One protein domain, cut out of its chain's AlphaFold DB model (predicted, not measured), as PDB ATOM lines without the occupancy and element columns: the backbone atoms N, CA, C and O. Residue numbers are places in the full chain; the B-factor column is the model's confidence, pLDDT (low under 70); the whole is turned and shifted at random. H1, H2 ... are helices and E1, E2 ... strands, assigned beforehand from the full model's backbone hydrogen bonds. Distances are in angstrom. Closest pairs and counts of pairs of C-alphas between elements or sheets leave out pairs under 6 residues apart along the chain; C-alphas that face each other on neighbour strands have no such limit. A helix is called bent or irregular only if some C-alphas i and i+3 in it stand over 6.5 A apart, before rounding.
ATOM      1  N   PRO A  18      10.642 -44.098   1.174       48.56
ATOM      2  CA  PRO A  18      10.891 -44.427  -0.223       48.56
ATOM      3  C   PRO A  18      12.306 -45.002  -0.400       48.56
ATOM      4  O   PRO A  18      13.269 -44.560   0.238       48.56
ATOM      5  N   LEU A  19      12.427 -45.994  -1.278       47.91
ATOM      6  CA  LEU A  19      13.702 -46.588  -1.667       47.91
ATOM      7  C   LEU A  19      14.473 -45.619  -2.572       47.91
ATOM      8  O   LEU A  19      13.908 -45.019  -3.491       47.91
ATOM      9  N   LYS A  20      15.770 -45.475  -2.291       42.72
ATOM     10  CA  LYS A  20      16.731 -44.656  -3.031       42.72
ATOM     11  C   LYS A  20      17.356 -45.477  -4.158       42.72
ATOM     12  O   LYS A  20      17.898 -46.549  -3.905       42.72
ATOM     13  N   ALA A  21      17.357 -44.950  -5.380       40.22
ATOM     14  CA  ALA A  21      18.243 -45.439  -6.441       40.22
ATOM     15  C   ALA A  21      19.719 -45.096  -6.100       40.22
ATOM     16  O   ALA A  21      19.971 -43.999  -5.597       40.22
ATOM     17  N   PRO A  22      20.707 -45.981  -6.354       44.31
ATOM     18  CA  PRO A  22      20.736 -46.943  -7.449       44.31
ATOM     19  C   PRO A  22      20.575 -48.391  -6.978       44.31
ATOM     20  O   PRO A  22      21.371 -48.883  -6.181       44.31
ATOM     21  N   CYS A  23      19.610 -49.118  -7.544       46.72
ATOM     22  CA  CYS A  23      19.669 -50.570  -7.460       46.72
ATOM     23  C   CYS A  23      20.772 -51.052  -8.402       46.72
ATOM     24  O   CYS A  23      20.729 -50.829  -9.615       46.72
ATOM     25  N   VAL A  24      21.768 -51.727  -7.854       43.53
ATOM     26  CA  VAL A  24      22.716 -52.493  -8.655       43.53
ATOM     27  C   VAL A  24      22.084 -53.864  -8.883       43.53
ATOM     28  O   VAL A  24      21.828 -54.560  -7.915       43.53
ATOM     29  N   GLY A  25      21.836 -54.258 -10.137       42.47
ATOM     30  CA  GLY A  25      21.455 -55.635 -10.489       42.47
ATOM     31  C   GLY A  25      19.967 -55.889 -10.772       42.47
ATOM     32  O   GLY A  25      19.279 -56.508  -9.977       42.47
ATOM     33  N   GLY A  26      19.498 -55.507 -11.963       43.34
ATOM     34  CA  GLY A  26      18.439 -56.231 -12.691       43.34
ATOM     35  C   GLY A  26      16.980 -56.167 -12.204       43.34
ATOM     36  O   GLY A  26      16.114 -56.593 -12.965       43.34
ATOM     37  N   ALA A  27      16.670 -55.634 -11.021       45.78
ATOM     38  CA  ALA A  27      15.286 -55.367 -10.604       45.78
ATOM     39  C   ALA A  27      14.686 -54.155 -11.369       45.78
ATOM     40  O   ALA A  27      15.448 -53.286 -11.808       45.78
ATOM     41  N   PRO A  28      13.350 -54.049 -11.550       45.81
ATOM     42  CA  PRO A  28      12.736 -52.880 -12.182       45.81
ATOM     43  C   PRO A  28      12.893 -51.654 -11.268       45.81
ATOM     44  O   PRO A  28      12.176 -51.478 -10.286       45.81
ATOM     45  N   CYS A  29      13.897 -50.829 -11.561       50.81
ATOM     46  CA  CYS A  29      14.259 -49.634 -10.788       50.81
ATOM     47  C   CYS A  29      13.741 -48.333 -11.400       50.81
ATOM     48  O   CYS A  29      14.138 -47.244 -10.996       50.81
ATOM     49  N   ASP A  30      12.837 -48.437 -12.366       53.75
ATOM     50  CA  ASP A  30      12.120 -47.324 -12.984       53.75
ATOM     51  C   ASP A  30      11.115 -46.648 -12.033       53.75
ATOM     52  O   ASP A  30      10.710 -45.511 -12.279       53.75
ATOM     53  N   VAL A  31      10.753 -47.315 -10.932       60.94
ATOM     54  CA  VAL A  31       9.751 -46.861  -9.952       60.94
ATOM     55  C   VAL A  31      10.330 -46.330  -8.629       60.94
ATOM     56  O   VAL A  31       9.580 -45.796  -7.811       60.94
ATOM     57  N   ALA A  32      11.643 -46.446  -8.398       70.38
ATOM     58  CA  ALA A  32      12.285 -45.926  -7.187       70.38
ATOM     59  C   ALA A  32      12.360 -44.388  -7.184       70.38
ATOM     60  O   ALA A  32      12.334 -43.739  -8.233       70.38
ATOM     61  N   PHE A  33      12.482 -43.788  -5.996       78.94
ATOM     62  CA  PHE A  33      12.621 -42.339  -5.885       78.94
ATOM     63  C   PHE A  33      14.013 -41.901  -6.370       78.94
ATOM     64  O   PHE A  33      15.035 -42.320  -5.820       78.94
ATOM     65  N   ASP A  34      14.040 -41.049  -7.400       82.50
ATOM     66  CA  ASP A  34      15.249 -40.453  -7.971       82.50
ATOM     67  C   ASP A  34      15.347 -38.968  -7.572       82.50
ATOM     68  O   ASP A  34      14.651 -38.125  -8.154       82.50
ATOM     69  N   PRO A  35      16.231 -38.624  -6.616       85.94
ATOM     70  CA  PRO A  35      16.448 -37.247  -6.183       85.94
ATOM     71  C   PRO A  35      16.790 -36.274  -7.314       85.94
ATOM     72  O   PRO A  35      16.432 -35.103  -7.237       85.94
ATOM     73  N   SER A  36      17.467 -36.736  -8.373       87.44
ATOM     74  CA  SER A  36      17.908 -35.875  -9.479       87.44
ATOM     75  C   SER A  36      16.753 -35.380 -10.353       87.44
ATOM     76  O   SER A  36      16.889 -34.387 -11.070       87.44
ATOM     77  N   ARG A  37      15.600 -36.053 -10.277       89.19
ATOM     78  CA  ARG A  37      14.390 -35.723 -11.039       89.19
ATOM     79  C   ARG A  37      13.437 -34.802 -10.288       89.19
ATOM     80  O   ARG A  37      12.430 -34.389 -10.863       89.19
ATOM     81  N   SER A  38      13.737 -34.478  -9.034       92.06
ATOM     82  CA  SER A  38      12.932 -33.573  -8.227       92.06
ATOM     83  C   SER A  38      13.624 -32.226  -8.060       92.06
ATOM     84  O   SER A  38      14.747 -32.127  -7.575       92.06
ATOM     85  N   SER A  39      12.922 -31.160  -8.435       94.81
ATOM     86  CA  SER A  39      13.388 -29.785  -8.256       94.81
ATOM     87  C   SER A  39      13.216 -29.266  -6.825       94.81
ATOM     88  O   SER A  39      13.835 -28.264  -6.475       94.81
ATOM     89  N   SER A  40      12.401 -29.931  -5.995       94.69
ATOM     90  CA  SER A  40      12.198 -29.591  -4.577       94.69
ATOM     91  C   SER A  40      12.974 -30.485  -3.607       94.69
ATOM     92  O   SER A  40      12.863 -30.304  -2.392       94.69
ATOM     93  N   PHE A  41      13.776 -31.416  -4.127       94.62
ATOM     94  CA  PHE A  41      14.626 -32.272  -3.315       94.62
ATOM     95  C   PHE A  41      15.697 -31.469  -2.572       94.62
ATOM     96  O   PHE A  41      16.408 -30.644  -3.150       94.62
ATOM     97  N   ALA A  42      15.868 -31.774  -1.287       93.75
ATOM     98  CA  ALA A  42      16.959 -31.266  -0.472       93.75
ATOM     99  C   ALA A  42      17.445 -32.331   0.520       93.75
ATOM    100  O   ALA A  42      16.657 -32.937   1.248       93.75
ATOM    101  N   ALA A  43      18.761 -32.524   0.605       93.06
ATOM    102  CA  ALA A  43      19.352 -33.327   1.670       93.06
ATOM    103  C   ALA A  43      19.258 -32.590   3.015       93.06
ATOM    104  O   ALA A  43      19.414 -31.369   3.068       93.06
ATOM    105  N   ILE A  44      19.037 -33.323   4.112       92.38
ATOM    106  CA  ILE A  44      19.150 -32.752   5.460       92.38
ATOM    107  C   ILE A  44      20.615 -32.827   5.894       92.38
ATOM    108  O   ILE A  44      21.114 -33.941   6.051       92.38
ATOM    109  N   PRO A  45      21.317 -31.702   6.121       93.38
ATOM    110  CA  PRO A  45      22.716 -31.736   6.527       93.38
ATOM    111  C   PRO A  45      22.882 -32.172   7.986       93.38
ATOM    112  O   PRO A  45      21.988 -31.987   8.821       93.38
ATOM    113  N   CYS A  46      24.059 -32.708   8.303       93.00
ATOM    114  CA  CYS A  46      24.448 -32.993   9.679       93.00
ATOM    115  C   CYS A  46      24.410 -31.728  10.550       93.00
ATOM    116  O   CYS A  46      24.711 -30.634  10.076       93.00
ATOM    117  N   GLY A  47      24.019 -31.870  11.819       88.69
ATOM    118  CA  GLY A  47      23.835 -30.741  12.744       88.69
ATOM    119  C   GLY A  47      22.503 -29.994  12.589       88.69
ATOM    120  O   GLY A  47      22.216 -29.089  13.371       88.69
ATOM    121  N   SER A  48      21.660 -30.377  11.622       89.88
ATOM    122  CA  SER A  48      20.281 -29.880  11.556       89.88
ATOM    123  C   SER A  48      19.482 -30.325  12.787       89.88
ATOM    124  O   SER A  48      19.657 -31.464  13.215       89.88
ATOM    125  N   PRO A  49      18.518 -29.525  13.284       86.75
ATOM    126  CA  PRO A  49      17.659 -29.916  14.411       86.75
ATOM    127  C   PRO A  49      16.888 -31.228  14.197       86.75
ATOM    128  O   PRO A  49      16.498 -31.894  15.148       86.75
ATOM    129  N   GLU A  50      16.653 -31.602  12.938       80.62
ATOM    130  CA  GLU A  50      15.958 -32.837  12.560       80.62
ATOM    131  C   GLU A  50      16.882 -34.059  12.467       80.62
ATOM    132  O   GLU A  50      16.398 -35.186  12.337       80.62
ATOM    133  N   CYS A  51      18.199 -33.848  12.520       87.69
ATOM    134  CA  CYS A  51      19.188 -34.910  12.518       87.69
ATOM    135  C   CYS A  51      19.464 -35.355  13.955       87.69
ATOM    136  O   CYS A  51      20.184 -34.698  14.696       87.69
ATOM    137  N   ALA A  52      18.869 -36.480  14.351       81.62
ATOM    138  CA  ALA A  52      18.967 -36.992  15.720       81.62
ATOM    139  C   ALA A  52      20.315 -37.666  16.044       81.62
ATOM    140  O   ALA A  52      20.528 -38.074  17.183       81.62
ATOM    141  N   VAL A  53      21.194 -37.825  15.052       83.75
ATOM    142  CA  VAL A  53      22.497 -38.477  15.203       83.75
ATOM    143  C   VAL A  53      23.620 -37.461  15.068       83.75
ATOM    144  O   VAL A  53      23.557 -36.550  14.241       83.75
ATOM    145  N   GLU A  54      24.676 -37.646  15.854       85.38
ATOM    146  CA  GLU A  54      25.923 -36.929  15.626       85.38
ATOM    147  C   GLU A  54      26.555 -37.443  14.334       85.38
ATOM    148  O   GLU A  54      26.854 -38.628  14.182       85.38
ATOM    149  N   CYS A  55      26.728 -36.547  13.373       88.31
ATOM    150  CA  CYS A  55      27.374 -36.853  12.112       88.31
ATOM    151  C   CYS A  55      28.107 -35.623  11.585       88.31
ATOM    152  O   CYS A  55      27.887 -34.497  12.032       88.31
ATOM    153  N   THR A  56      28.982 -35.841  10.613       85.00
ATOM    154  CA  THR A  56      29.693 -34.780   9.901       85.00
ATOM    155  C   THR A  56      29.485 -34.975   8.410       85.00
ATOM    156  O   THR A  56      29.742 -36.062   7.897       85.00
ATOM    157  N   GLY A  57      29.041 -33.935   7.707       86.50
ATOM    158  CA  GLY A  57      28.860 -33.981   6.259       86.50
ATOM    159  C   GLY A  57      27.543 -33.380   5.778       86.50
ATOM    160  O   GLY A  57      26.779 -32.781   6.534       86.50
ATOM    161  N   ALA A  58      27.295 -33.544   4.480       88.06
ATOM    162  CA  ALA A  58      26.179 -32.918   3.772       88.06
ATOM    163  C   ALA A  58      24.836 -33.655   3.928       88.06
ATOM    164  O   ALA A  58      23.820 -33.194   3.414       88.06
ATOM    165  N   SER A  59      24.804 -34.813   4.590       90.31
ATOM    166  CA  SER A  59      23.597 -35.636   4.700       90.31
ATOM    167  C   SER A  59      23.529 -36.345   6.043       90.31
ATOM    168  O   SER A  59      24.516 -36.920   6.491       90.31
ATOM    169  N   CYS A  60      22.353 -36.311   6.660       92.50
ATOM    170  CA  CYS A  60      22.063 -36.945   7.932       92.50
ATOM    171  C   CYS A  60      21.749 -38.435   7.726       92.50
ATOM    172  O   CYS A  60      20.720 -38.751   7.115       92.50
ATOM    173  N   PRO A  61      22.594 -39.359   8.206       90.50
ATOM    174  CA  PRO A  61      22.344 -40.783   8.075       90.50
ATOM    175  C   PRO A  61      21.322 -41.262   9.111       90.50
ATOM    176  O   PRO A  61      21.149 -40.671  10.177       90.50
ATOM    177  N   PHE A  62      20.672 -42.379   8.821       85.19
ATOM    178  CA  PHE A  62      19.950 -43.172   9.807       85.19
ATOM    179  C   PHE A  62      20.097 -44.655   9.473       85.19
ATOM    180  O   PHE A  62      20.359 -45.035   8.331       85.19
ATOM    181  N   THR A  63      19.896 -45.501  10.474       80.12
ATOM    182  CA  THR A  63      19.865 -46.951  10.308       80.12
ATOM    183  C   THR A  63      18.501 -47.480  10.734       80.12
ATOM    184  O   THR A  63      17.831 -46.921  11.603       80.12
ATOM    185  N   ILE A  64      18.065 -48.548  10.081       72.31
ATOM    186  CA  ILE A  64      16.884 -49.320  10.447       72.31
ATOM    187  C   ILE A  64      17.392 -50.593  11.096       72.31
ATOM    188  O   ILE A  64      18.109 -51.369  10.466       72.31
ATOM    189  N   GLN A  65      17.025 -50.798  12.354       64.38
ATOM    190  CA  GLN A  65      17.435 -51.954  13.139       64.38
ATOM    191  C   GLN A  65      16.223 -52.801  13.523       64.38
ATOM    192  O   GLN A  65      15.167 -52.273  13.867       64.38
ATOM    193  N   PHE A  66      16.396 -54.120  13.492       58.69
ATOM    194  CA  PHE A  66      15.492 -55.099  14.080       58.69
ATOM    195  C   PHE A  66      16.260 -55.870  15.156       58.69
ATOM    196  O   PHE A  66      17.118 -56.706  14.863       58.69
ATOM    197  N   GLY A  67      15.988 -55.546  16.423       64.69
ATOM    198  CA  GLY A  67      16.831 -55.984  17.536       64.69
ATOM    199  C   GLY A  67      18.257 -55.452  17.370       64.69
ATOM    200  O   GLY A  67      18.451 -54.273  17.094       64.69
ATOM    201  N   ASN A  68      19.249 -56.334  17.472       71.44
ATOM    202  CA  ASN A  68      20.663 -55.976  17.297       71.44
ATOM    203  C   ASN A  68      21.135 -56.041  15.833       71.44
ATOM    204  O   ASN A  68      22.330 -55.920  15.566       71.44
ATOM    205  N   VAL A  69      20.224 -56.281  14.886       64.50
ATOM    206  CA  VAL A  69      20.551 -56.443  13.468       64.50
ATOM    207  C   VAL A  69      20.177 -55.176  12.714       64.50
ATOM    208  O   VAL A  69      19.015 -54.779  12.699       64.50
ATOM    209  N   THR A  70      21.149 -54.558  12.047       73.50
ATOM    210  CA  THR A  70      20.876 -53.500  11.068       73.50
ATOM    211  C   THR A  70      20.305 -54.133   9.805       73.50
ATOM    212  O   THR A  70      20.965 -54.947   9.166       73.50
ATOM    213  N   VAL A  71      19.079 -53.756   9.458       69.38
ATOM    214  CA  VAL A  71      18.342 -54.283   8.303       69.38
ATOM    215  C   VAL A  71      18.448 -53.355   7.099       69.38
ATOM    216  O   VAL A  71      18.445 -53.833   5.971       69.38
ATOM    217  N   ALA A  72      18.593 -52.046   7.312       74.81
ATOM    218  CA  ALA A  72      18.869 -51.117   6.223       74.81
ATOM    219  C   ALA A  72      19.570 -49.846   6.710       74.81
ATOM    220  O   ALA A  72      19.452 -49.464   7.874       74.81
ATOM    221  N   ASN A  73      20.254 -49.165   5.796       82.38
ATOM    222  CA  ASN A  73      20.788 -47.825   6.010       82.38
ATOM    223  C   ASN A  73      19.998 -46.824   5.169       82.38
ATOM    224  O   ASN A  73      19.343 -47.189   4.194       82.38
ATOM    225  N   GLY A  74      20.055 -45.551   5.531       86.12
ATOM    226  CA  GLY A  74      19.449 -44.510   4.724       86.12
ATOM    227  C   GLY A  74      19.900 -43.115   5.107       86.12
ATOM    228  O   GLY A  74      20.698 -42.906   6.019       86.12
ATOM    229  N   THR A  75      19.363 -42.141   4.381       89.44
ATOM    230  CA  THR A  75      19.646 -40.714   4.577       89.44
ATOM    231  C   THR A  75      18.352 -39.930   4.726       89.44
ATOM    232  O   THR A  75      17.385 -40.175   4.007       89.44
ATOM    233  N   LEU A  76      18.295 -39.004   5.684       90.06
ATOM    234  CA  LEU A  76      17.150 -38.112   5.823       90.06
ATOM    235  C   LEU A  76      17.195 -37.032   4.746       90.06
ATOM    236  O   LEU A  76      18.211 -36.365   4.534       90.06
ATOM    237  N   VAL A  77      16.061 -36.856   4.086       91.75
ATOM    238  CA  VAL A  77      15.886 -35.922   2.977       91.75
ATOM    239  C   VAL A  77      14.551 -35.204   3.122       91.75
ATOM    240  O   VAL A  77      13.672 -35.641   3.868       91.75
ATOM    241  N   ARG A  78      14.400 -34.094   2.407       92.19
ATOM    242  CA  ARG A  78      13.157 -33.345   2.266       92.19
ATOM    243  C   ARG A  78      12.770 -33.278   0.804       92.19
ATOM    244  O   ARG A  78      13.623 -33.081  -0.055       92.19
ATOM    245  N   ASP A  79      11.477 -33.398   0.553       93.44
ATOM    246  CA  ASP A  79      10.896 -33.121  -0.753       93.44
ATOM    247  C   ASP A  79       9.409 -32.762  -0.615       93.44
ATOM    248  O   ASP A  79       8.859 -32.712   0.487       93.44
ATOM    249  N   THR A  80       8.743 -32.496  -1.729       92.19
ATOM    250  CA  THR A  80       7.301 -32.295  -1.785       92.19
ATOM    251  C   THR A  80       6.581 -33.643  -1.784       92.19
ATOM    252  O   THR A  80       6.783 -34.465  -2.673       92.19
ATOM    253  N   LEU A  81       5.695 -33.858  -0.809       90.56
ATOM    254  CA  LEU A  81       4.811 -35.022  -0.754       90.56
ATOM    255  C   LEU A  81       3.405 -34.638  -1.221       90.56
ATOM    256  O   LEU A  81       2.774 -33.775  -0.617       90.56
ATOM    257  N   THR A  82       2.877 -35.331  -2.227       89.31
ATOM    258  CA  THR A  82       1.487 -35.169  -2.683       89.31
ATOM    259  C   THR A  82       0.712 -36.453  -2.409       89.31
ATOM    260  O   THR A  82       0.968 -37.473  -3.043       89.31
ATOM    261  N   LEU A  83      -0.237 -36.418  -1.468       85.50
ATOM    262  CA  LEU A  83      -1.085 -37.574  -1.124       85.50
ATOM    263  C   LEU A  83      -2.379 -37.613  -1.942       85.50
ATOM    264  O   LEU A  83      -2.941 -38.676  -2.189       85.50
ATOM    265  N   SER A  84      -2.882 -36.444  -2.337       83.38
ATOM    266  CA  SER A  84      -4.066 -36.295  -3.182       83.38
ATOM    267  C   SER A  84      -4.005 -34.953  -3.921       83.38
ATOM    268  O   SER A  84      -3.218 -34.094  -3.519       83.38
ATOM    269  N   PRO A  85      -4.846 -34.716  -4.946       83.75
ATOM    270  CA  PRO A  85      -4.880 -33.432  -5.650       83.75
ATOM    271  C   PRO A  85      -5.104 -32.209  -4.746       83.75
ATOM    272  O   PRO A  85      -4.756 -31.098  -5.131       83.75
ATOM    273  N   SER A  86      -5.681 -32.399  -3.556       80.44
ATOM    274  CA  SER A  86      -5.938 -31.345  -2.569       80.44
ATOM    275  C   SER A  86      -5.018 -31.398  -1.342       80.44
ATOM    276  O   SER A  86      -5.215 -30.617  -0.416       80.44
ATOM    277  N   ALA A  87      -4.032 -32.303  -1.301       83.25
ATOM    278  CA  ALA A  87      -3.151 -32.492  -0.148       83.25
ATOM    279  C   ALA A  87      -1.685 -32.626  -0.583       83.25
ATOM    280  O   ALA A  87      -1.196 -33.735  -0.830       83.25
ATOM    281  N   THR A  88      -1.007 -31.480  -0.635       89.50
ATOM    282  CA  THR A  88       0.407 -31.344  -1.002       89.50
ATOM    283  C   THR A  88       1.182 -30.680   0.131       89.50
ATOM    284  O   THR A  88       0.777 -29.638   0.643       89.50
ATOM    285  N   PHE A  89       2.312 -31.273   0.500       87.50
ATOM    286  CA  PHE A  89       3.137 -30.888   1.638       87.50
ATOM    287  C   PHE A  89       4.556 -30.602   1.155       87.50
ATOM    288  O   PHE A  89       5.321 -31.524   0.874       87.50
ATOM    289  N   ALA A  90       4.912 -29.324   1.053       90.56
ATOM    290  CA  ALA A  90       6.277 -28.920   0.736       90.56
ATOM    291  C   ALA A  90       7.218 -29.187   1.924       90.56
ATOM    292  O   ALA A  90       6.810 -29.089   3.086       90.56
ATOM    293  N   GLY A  91       8.482 -29.511   1.633       88.94
ATOM    294  CA  GLY A  91       9.506 -29.739   2.659       88.94
ATOM    295  C   GLY A  91       9.215 -30.934   3.575       88.94
ATOM    296  O   GLY A  91       9.708 -30.985   4.703       88.94
ATOM    297  N   PHE A  92       8.407 -31.889   3.112       90.38
ATOM    298  CA  PHE A  92       8.110 -33.105   3.846       90.38
ATOM    299  C   PHE A  92       9.392 -33.922   4.011       90.38
ATOM    300  O   PHE A  92      10.055 -34.273   3.038       90.38
ATOM    301  N   THR A  93       9.756 -34.221   5.254       89.12
ATOM    302  CA  THR A  93      10.963 -34.998   5.547       89.12
ATOM    303  C   THR A  93      10.649 -36.481   5.630       89.12
ATOM    304  O   THR A  93       9.753 -36.892   6.369       89.12
ATOM    305  N   PHE A  94      11.459 -37.287   4.958       88.06
ATOM    306  CA  PHE A  94      11.369 -38.742   4.950       88.06
ATOM    307  C   PHE A  94      12.767 -39.364   4.889       88.06
ATOM    308  O   PHE A  94      13.770 -38.668   4.727       88.06
ATOM    309  N   GLY A  95      12.841 -40.680   5.081       86.62
ATOM    310  CA  GLY A  95      14.093 -41.411   4.935       86.62
ATOM    311  C   GLY A  95      14.230 -41.991   3.535       86.62
ATOM    312  O   GLY A  95      13.327 -42.655   3.052       86.62
ATOM    313  N   CYS A  96      15.363 -41.772   2.891       86.25
ATOM    314  CA  CYS A  96      15.708 -42.416   1.636       86.25
ATOM    315  C   CYS A  96      16.522 -43.674   1.972       86.25
ATOM    316  O   CYS A  96      17.676 -43.546   2.393       86.25
ATOM    317  N   ILE A  97      15.899 -44.857   1.897       79.44
ATOM    318  CA  ILE A  97      16.560 -46.126   2.246       79.44
ATOM    319  C   ILE A  97      17.452 -46.577   1.097       79.44
ATOM    320  O   ILE A  97      17.021 -46.636  -0.050       79.44
ATOM    321  N   GLU A  98      18.667 -46.982   1.434       73.56
ATOM    322  CA  GLU A  98      19.593 -47.655   0.536       73.56
ATOM    323  C   GLU A  98      19.364 -49.167   0.657       73.56
ATOM    324  O   GLU A  98      19.737 -49.787   1.655       73.56
ATOM    325  N   VAL A  99      18.691 -49.753  -0.335       63.50
ATOM    326  CA  VAL A  99      18.516 -51.209  -0.446       63.50
ATOM    327  C   VAL A  99      19.508 -51.793  -1.444       63.50
ATOM    328  O   VAL A  99      19.786 -51.201  -2.485       63.50
ATOM    329  N   GLY A 100      20.046 -52.966  -1.106       52.91
ATOM    330  CA  GLY A 100      20.869 -53.762  -2.016       52.91
ATOM    331  C   GLY A 100      20.056 -54.392  -3.154       52.91
ATOM    332  O   GLY A 100      18.840 -54.235  -3.231       52.91
ATOM    333  N   ALA A 101      20.748 -55.132  -4.024       46.56
ATOM    334  CA  ALA A 101      20.218 -55.778  -5.233       46.56
ATOM    335  C   ALA A 101      18.996 -56.699  -5.011       46.56
ATOM    336  O   ALA A 101      18.223 -56.918  -5.938       46.56
ATOM    337  N   ASP A 102      18.792 -57.199  -3.790       47.41
ATOM    338  CA  ASP A 102      17.722 -58.137  -3.424       47.41
ATOM    339  C   ASP A 102      16.406 -57.414  -3.046       47.41
ATOM    340  O   ASP A 102      15.739 -57.726  -2.055       47.41
ATOM    341  N   ALA A 103      16.031 -56.400  -3.834       50.78
ATOM    342  CA  ALA A 103      14.889 -55.511  -3.590       50.78
ATOM    343  C   ALA A 103      13.500 -56.180  -3.723       50.78
ATOM    344  O   ALA A 103      12.489 -55.521  -3.483       50.78
ATOM    345  N   ASP A 104      13.434 -57.489  -3.989       51.34
ATOM    346  CA  ASP A 104      12.204 -58.305  -3.925       51.34
ATOM    347  C   ASP A 104      11.571 -58.349  -2.514       51.34
ATOM    348  O   ASP A 104      10.508 -58.923  -2.316       51.34
ATOM    349  N   THR A 105      12.194 -57.699  -1.528       52.41
ATOM    350  CA  THR A 105      11.785 -57.631  -0.115       52.41
ATOM    351  C   THR A 105      10.450 -56.893   0.125       52.41
ATOM    352  O   THR A 105       9.935 -56.922   1.237       52.41
ATOM    353  N   PHE A 106       9.880 -56.203  -0.870       59.25
ATOM    354  CA  PHE A 106       8.678 -55.371  -0.688       59.25
ATOM    355  C   PHE A 106       7.490 -55.751  -1.582       59.25
ATOM    356  O   PHE A 106       6.596 -54.926  -1.763       59.25
ATOM    357  N   ASP A 107       7.469 -56.952  -2.171       62.91
ATOM    358  CA  ASP A 107       6.368 -57.405  -3.043       62.91
ATOM    359  C   ASP A 107       6.002 -56.377  -4.143       62.91
ATOM    360  O   ASP A 107       4.839 -56.136  -4.472       62.91
ATOM    361  N   GLY A 108       7.020 -55.714  -4.703       63.38
ATOM    362  CA  GLY A 108       6.866 -54.673  -5.724       63.38
ATOM    363  C   GLY A 108       6.540 -53.267  -5.197       63.38
ATOM    364  O   GLY A 108       6.415 -52.339  -5.997       63.38
ATOM    365  N   ALA A 109       6.427 -53.062  -3.881       70.12
ATOM    366  CA  ALA A 109       6.361 -51.724  -3.299       70.12
ATOM    367  C   ALA A 109       7.742 -51.043  -3.296       70.12
ATOM    368  O   ALA A 109       8.778 -51.667  -3.090       70.12
ATOM    369  N   VAL A 110       7.748 -49.723  -3.490       72.12
ATOM    370  CA  VAL A 110       8.976 -48.908  -3.584       72.12
ATOM    371  C   VAL A 110       9.306 -48.165  -2.292       72.12
ATOM    372  O   VAL A 110      10.063 -47.193  -2.293       72.12
ATOM    373  N   GLY A 111       8.698 -48.585  -1.184       76.38
ATOM    374  CA  GLY A 111       8.899 -47.976   0.119       76.38
ATOM    375  C   GLY A 111       7.849 -48.354   1.158       76.38
ATOM    376  O   GLY A 111       6.903 -49.087   0.881       76.38
ATOM    377  N   LEU A 112       8.019 -47.810   2.363       78.25
ATOM    378  CA  LEU A 112       7.137 -48.027   3.514       78.25
ATOM    379  C   LEU A 112       6.468 -46.727   3.962       78.25
ATOM    380  O   LEU A 112       7.063 -45.656   3.859       78.25
ATOM    381  N   ILE A 113       5.255 -46.833   4.510       85.75
ATOM    382  CA  ILE A 113       4.520 -45.719   5.125       85.75
ATOM    383  C   ILE A 113       4.470 -45.897   6.643       85.75
ATOM    384  O   ILE A 113       3.962 -46.904   7.131       85.75
ATOM    385  N   ASP A 114       4.923 -44.880   7.383       84.75
ATOM    386  CA  ASP A 114       4.783 -44.830   8.843       84.75
ATOM    387  C   ASP A 114       3.450 -44.298   9.279       84.75
ATOM    388  O   ASP A 114       3.113 -43.145   8.995       84.75
ATOM    389  N   LEU A 115       2.771 -45.081  10.097       89.50
ATOM    390  CA  LEU A 115       1.588 -44.629  10.802       89.50
ATOM    391  C   LEU A 115       1.759 -44.686  12.321       89.50
ATOM    392  O   LEU A 115       0.793 -44.420  13.023       89.50
ATOM    393  N   SER A 116       2.955 -44.986  12.843       88.06
ATOM    394  CA  SER A 116       3.263 -45.020  14.279       88.06
ATOM    395  C   SER A 116       2.992 -43.683  14.978       88.06
ATOM    396  O   SER A 116       2.809 -42.634  14.355       88.06
ATOM    397  N   ARG A 117       3.011 -43.702  16.310       88.00
ATOM    398  CA  ARG A 117       2.803 -42.524  17.170       88.00
ATOM    399  C   ARG A 117       4.044 -41.625  17.259       88.00
ATOM    400  O   ARG A 117       4.056 -40.659  18.015       88.00
ATOM    401  N   SER A 118       5.082 -41.948  16.489       85.75
ATOM    402  CA  SER A 118       6.287 -41.141  16.323       85.75
ATOM    403  C   SER A 118       5.945 -39.750  15.791       85.75
ATOM    404  O   SER A 118       5.129 -39.609  14.879       85.75
ATOM    405  N   SER A 119       6.645 -38.723  16.270       83.94
ATOM    406  CA  SER A 119       6.574 -37.362  15.714       83.94
ATOM    407  C   SER A 119       7.023 -37.288  14.248       83.94
ATOM    408  O   SER A 119       6.698 -36.335  13.543       83.94
ATOM    409  N   HIS A 120       7.746 -38.301  13.766       81.50
ATOM    410  CA  HIS A 120       8.221 -38.388  12.389       81.50
ATOM    411  C   HIS A 120       7.310 -39.198  11.463       81.50
ATOM    412  O   HIS A 120       7.642 -39.306  10.280       81.50
ATOM    413  N   SER A 121       6.211 -39.771  11.970       86.44
ATOM    414  CA  SER A 121       5.300 -40.564  11.147       86.44
ATOM    415  C   SER A 121       4.530 -39.702  10.145       86.44
ATOM    416  O   SER A 121       4.456 -38.476  10.293       86.44
ATOM    417  N   LEU A 122       3.938 -40.329   9.122       88.88
ATOM    418  CA  LEU A 122       3.142 -39.607   8.129       88.88
ATOM    419  C   LEU A 122       2.002 -38.841   8.803       88.88
ATOM    420  O   LEU A 122       1.826 -37.650   8.554       88.88
ATOM    421  N   ALA A 123       1.262 -39.527   9.679       87.38
ATOM    422  CA  ALA A 123       0.120 -38.956  10.377       87.38
ATOM    423  C   ALA A 123       0.530 -37.743  11.226       87.38
ATOM    424  O   ALA A 123      -0.082 -36.681  11.112       87.38
ATOM    425  N   SER A 124       1.605 -37.865  12.010       86.44
ATOM    426  CA  SER A 124       2.105 -36.775  12.854       86.44
ATOM    427  C   SER A 124       2.589 -35.577  12.036       86.44
ATOM    428  O   SER A 124       2.226 -34.444  12.346       86.44
ATOM    429  N   ARG A 125       3.363 -35.805  10.964       86.19
ATOM    430  CA  ARG A 125       3.946 -34.723  10.152       86.19
ATOM    431  C   ARG A 125       2.925 -33.973   9.305       86.19
ATOM    432  O   ARG A 125       3.028 -32.757   9.168       86.19
ATOM    433  N   VAL A 126       1.947 -34.681   8.739       83.94
ATOM    434  CA  VAL A 126       0.838 -34.061   7.992       83.94
ATOM    435  C   VAL A 126       0.077 -33.085   8.885       83.94
ATOM    436  O   VAL A 126      -0.251 -31.979   8.459       83.94
ATOM    437  N   ILE A 127      -0.151 -33.475  10.138       79.19
ATOM    438  CA  ILE A 127      -0.912 -32.685  11.103       79.19
ATOM    439  C   ILE A 127      -0.075 -31.531  11.666       79.19
ATOM    440  O   ILE A 127      -0.569 -30.410  11.769       79.19
ATOM    441  N   SER A 128       1.215 -31.750  11.943       75.38
ATOM    442  CA  SER A 128       2.105 -30.694  12.442       75.38
ATOM    443  C   SER A 128       2.442 -29.622  11.399       75.38
ATOM    444  O   SER A 128       2.788 -28.509  11.779       75.38
ATOM    445  N   ASN A 129       2.341 -29.917  10.096       70.19
ATOM    446  CA  ASN A 129       2.616 -28.958   9.014       70.19
ATOM    447  C   ASN A 129       1.431 -28.003   8.728       70.19
ATOM    448  O   ASN A 129       1.350 -27.398   7.665       70.19
ATOM    449  N   GLY A 130       0.465 -27.891   9.649       62.19
ATOM    450  CA  GLY A 130      -0.640 -26.927   9.558       62.19
ATOM    451  C   GLY A 130      -1.701 -27.243   8.497       62.19
ATOM    452  O   GLY A 130      -2.595 -26.432   8.273       62.19
ATOM    453  N   ALA A 131      -1.644 -28.415   7.861       59.34
ATOM    454  CA  ALA A 131      -2.601 -28.817   6.826       59.34
ATOM    455  C   ALA A 131      -3.962 -29.274   7.378       59.34
ATOM    456  O   ALA A 131      -4.894 -29.519   6.613       59.34
ATOM    457  N   THR A 132      -4.083 -29.419   8.700       61.91
ATOM    458  CA  THR A 132      -5.318 -29.842   9.366       61.91
ATOM    459  C   THR A 132      -5.628 -28.940  10.553       61.91
ATOM    460  O   THR A 132      -4.725 -28.556  11.290       61.91
ATOM    461  N   THR A 133      -6.910 -28.669  10.800       61.31
ATOM    462  CA  THR A 133      -7.380 -27.933  11.990       61.31
ATOM    463  C   THR A 133      -7.354 -28.770  13.274       61.31
ATOM    464  O   THR A 133      -7.580 -28.249  14.364       61.31
ATOM    465  N   THR A 134      -7.098 -30.074  13.162       63.22
ATOM    466  CA  THR A 134      -6.992 -31.005  14.288       63.22
ATOM    467  C   THR A 134      -5.585 -31.007  14.869       63.22
ATOM    468  O   THR A 134      -4.618 -31.112  14.129       63.22
ATOM    469  N   THR A 135      -5.470 -30.974  16.195       67.81
ATOM    470  CA  THR A 135      -4.187 -31.054  16.921       67.81
ATOM    471  C   THR A 135      -3.776 -32.486  17.271       67.81
ATOM    472  O   THR A 135      -2.678 -32.711  17.774       67.81
ATOM    473  N   THR A 136      -4.650 -33.467  17.035       73.81
ATOM    474  CA  THR A 136      -4.421 -34.878  17.370       73.81
ATOM    475  C   THR A 136      -4.103 -35.683  16.120       73.81
ATOM    476  O   THR A 136      -4.904 -35.712  15.186       73.81
ATOM    477  N   ALA A 137      -2.964 -36.384  16.140       79.50
ATOM    478  CA  ALA A 137      -2.588 -37.342  15.110       79.50
ATOM    479  C   ALA A 137      -3.538 -38.544  15.092       79.50
ATOM    480  O   ALA A 137      -3.520 -39.369  16.002       79.50
ATOM    481  N   ALA A 138      -4.377 -38.630  14.063       82.88
ATOM    482  CA  ALA A 138      -5.302 -39.735  13.856       82.88
ATOM    483  C   ALA A 138      -5.337 -40.130  12.378       82.88
ATOM    484  O   ALA A 138      -5.041 -39.329  11.489       82.88
ATOM    485  N   PHE A 139      -5.672 -41.389  12.122       87.25
ATOM    486  CA  PHE A 139      -5.866 -41.911  10.779       87.25
ATOM    487  C   PHE A 139      -6.886 -43.049  10.803       87.25
ATOM    488  O   PHE A 139      -7.202 -43.615  11.850       87.25
ATOM    489  N   SER A 140      -7.413 -43.378   9.633       87.12
ATOM    490  CA  SER A 140      -8.277 -44.533   9.415       87.12
ATOM    491  C   SER A 140      -7.908 -45.190   8.098       87.12
ATOM    492  O   SER A 140      -7.516 -44.512   7.147       87.12
ATOM    493  N   TYR A 141      -8.009 -46.513   8.043       87.81
ATOM    494  CA  TYR A 141      -7.715 -47.263   6.834       87.81
ATOM    495  C   TYR A 141      -8.698 -48.413   6.644       87.81
ATOM    496  O   TYR A 141      -9.249 -48.953   7.602       87.81
ATOM    497  N   CYS A 142      -8.893 -48.790   5.387       85.31
ATOM    498  CA  CYS A 142      -9.621 -49.984   4.990       85.31
ATOM    499  C   CYS A 142      -8.754 -50.736   3.986       85.31
ATOM    500  O   CYS A 142      -8.504 -50.233   2.888       85.31
ATOM    501  N   LEU A 143      -8.263 -51.912   4.382       85.50
ATOM    502  CA  LEU A 143      -7.491 -52.775   3.497       85.50
ATOM    503  C   LEU A 143      -8.466 -53.585   2.635       85.50
ATOM    504  O   LEU A 143      -9.363 -54.238   3.179       85.50
TER     505      LEU A 143
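What this domain is: This is residues 18 to 143 of the 340 residues of the protein "Peptidase A1 domain-containing protein" of Oryza sativa subsp. indica (UniProt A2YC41). A strongly twisted sheet, mainly the three longer strands E2, E3 and E4 folded back and forth, bends sharply along E3 and E4, with long loops round it. The short strand E1 lines the sheet's edge beside E4, the small helix H2 grazes the sheet near E4, and E5 lies away from the sheet, with its Phe 139 near H2. The printed part has 126 residues, with two named helices and five named strands in the order E1, E2, E3, E4, H1, H2, E5; the class is mixed, helices and strands, with under half of the residues in named elements. The sheet's order is E1, E4, E3, E2, mixed parallel and antiparallel. The whole is compact, with a radius of gyration of the C-alphas of 15.4 A and spans of 45 by 38 by 36 A.

Where its parts are: E3, residues 69 to 84, is the longest strand at 35.9 A, from C-alpha 69 at (20.551, -56.443, 13.468). E4 is residues 87 to 98, 27.3 A long, and E2 is residues 60 to 66, 20.3 A long. E1 is residues 18 to 20, with C-alpha 18 at (10.891, -44.427, -0.223). H2 is residues 122 to 128, 10.0 A long, and H1 is residues 103 to 106. E5, residues 139 to 142, is 10.6 A long and ends with C-alpha 142 at (-9.621, -49.984, 4.990).

How they stand to each other: E2, E3 and E4 form a meander, each strand the antiparallel neighbour of the one before; E2 and E3, and E3 and E4, are hairpins. E3 bends by 87 degrees at residue 79 and E4 by 79 degrees at residue 90. Between E3 and E2, N 64 and O 72 are 2.8 A apart, within hydrogen-bond range; between E4 and E3, N 89 and O 81 are 2.8 A apart. E1 and E4 are neighbour strands, with 50 degrees between their N-to-C directions and with N 20 and O 97 2.8 A apart, within hydrogen-bond range; E1 and E2 are the edge strands. Residues 42 to 43 pair antiparallel with residues 77 to 78 of E3. H2 only grazes the sheet, with its residues 122 to 126; the closest C-alphas of E4 and H2, those of Phe 89 and Val 126, are 7.5 A apart. The closest C-alphas of H2 and E5, those of Ala 123 and Phe 139, are 6.7 A apart. E5 pairs with no named strand and is apart from E4. H1 is not on the sheet and is irregular, but only just: C-alphas 103 and 106 are 6.9 A apart. In H2 every O i to N i+4 pair is within hydrogen-bond range; H1 is too short for such a pair, and its one O i to N i+3 pair is not within range.

The domain as a whole: The C-alphas of Gly 25 and Thr 133, the two farthest apart, are 45.9 A apart. The printed part has no cut. The links from E1 to E2, 39 residues, and from H1 to H2, 15 residues, are long. The mean pLDDT of the printed part is 76.7, and 35 residues are under 70, among them residues 18 to 31, 99 to 108 and 130 to 135.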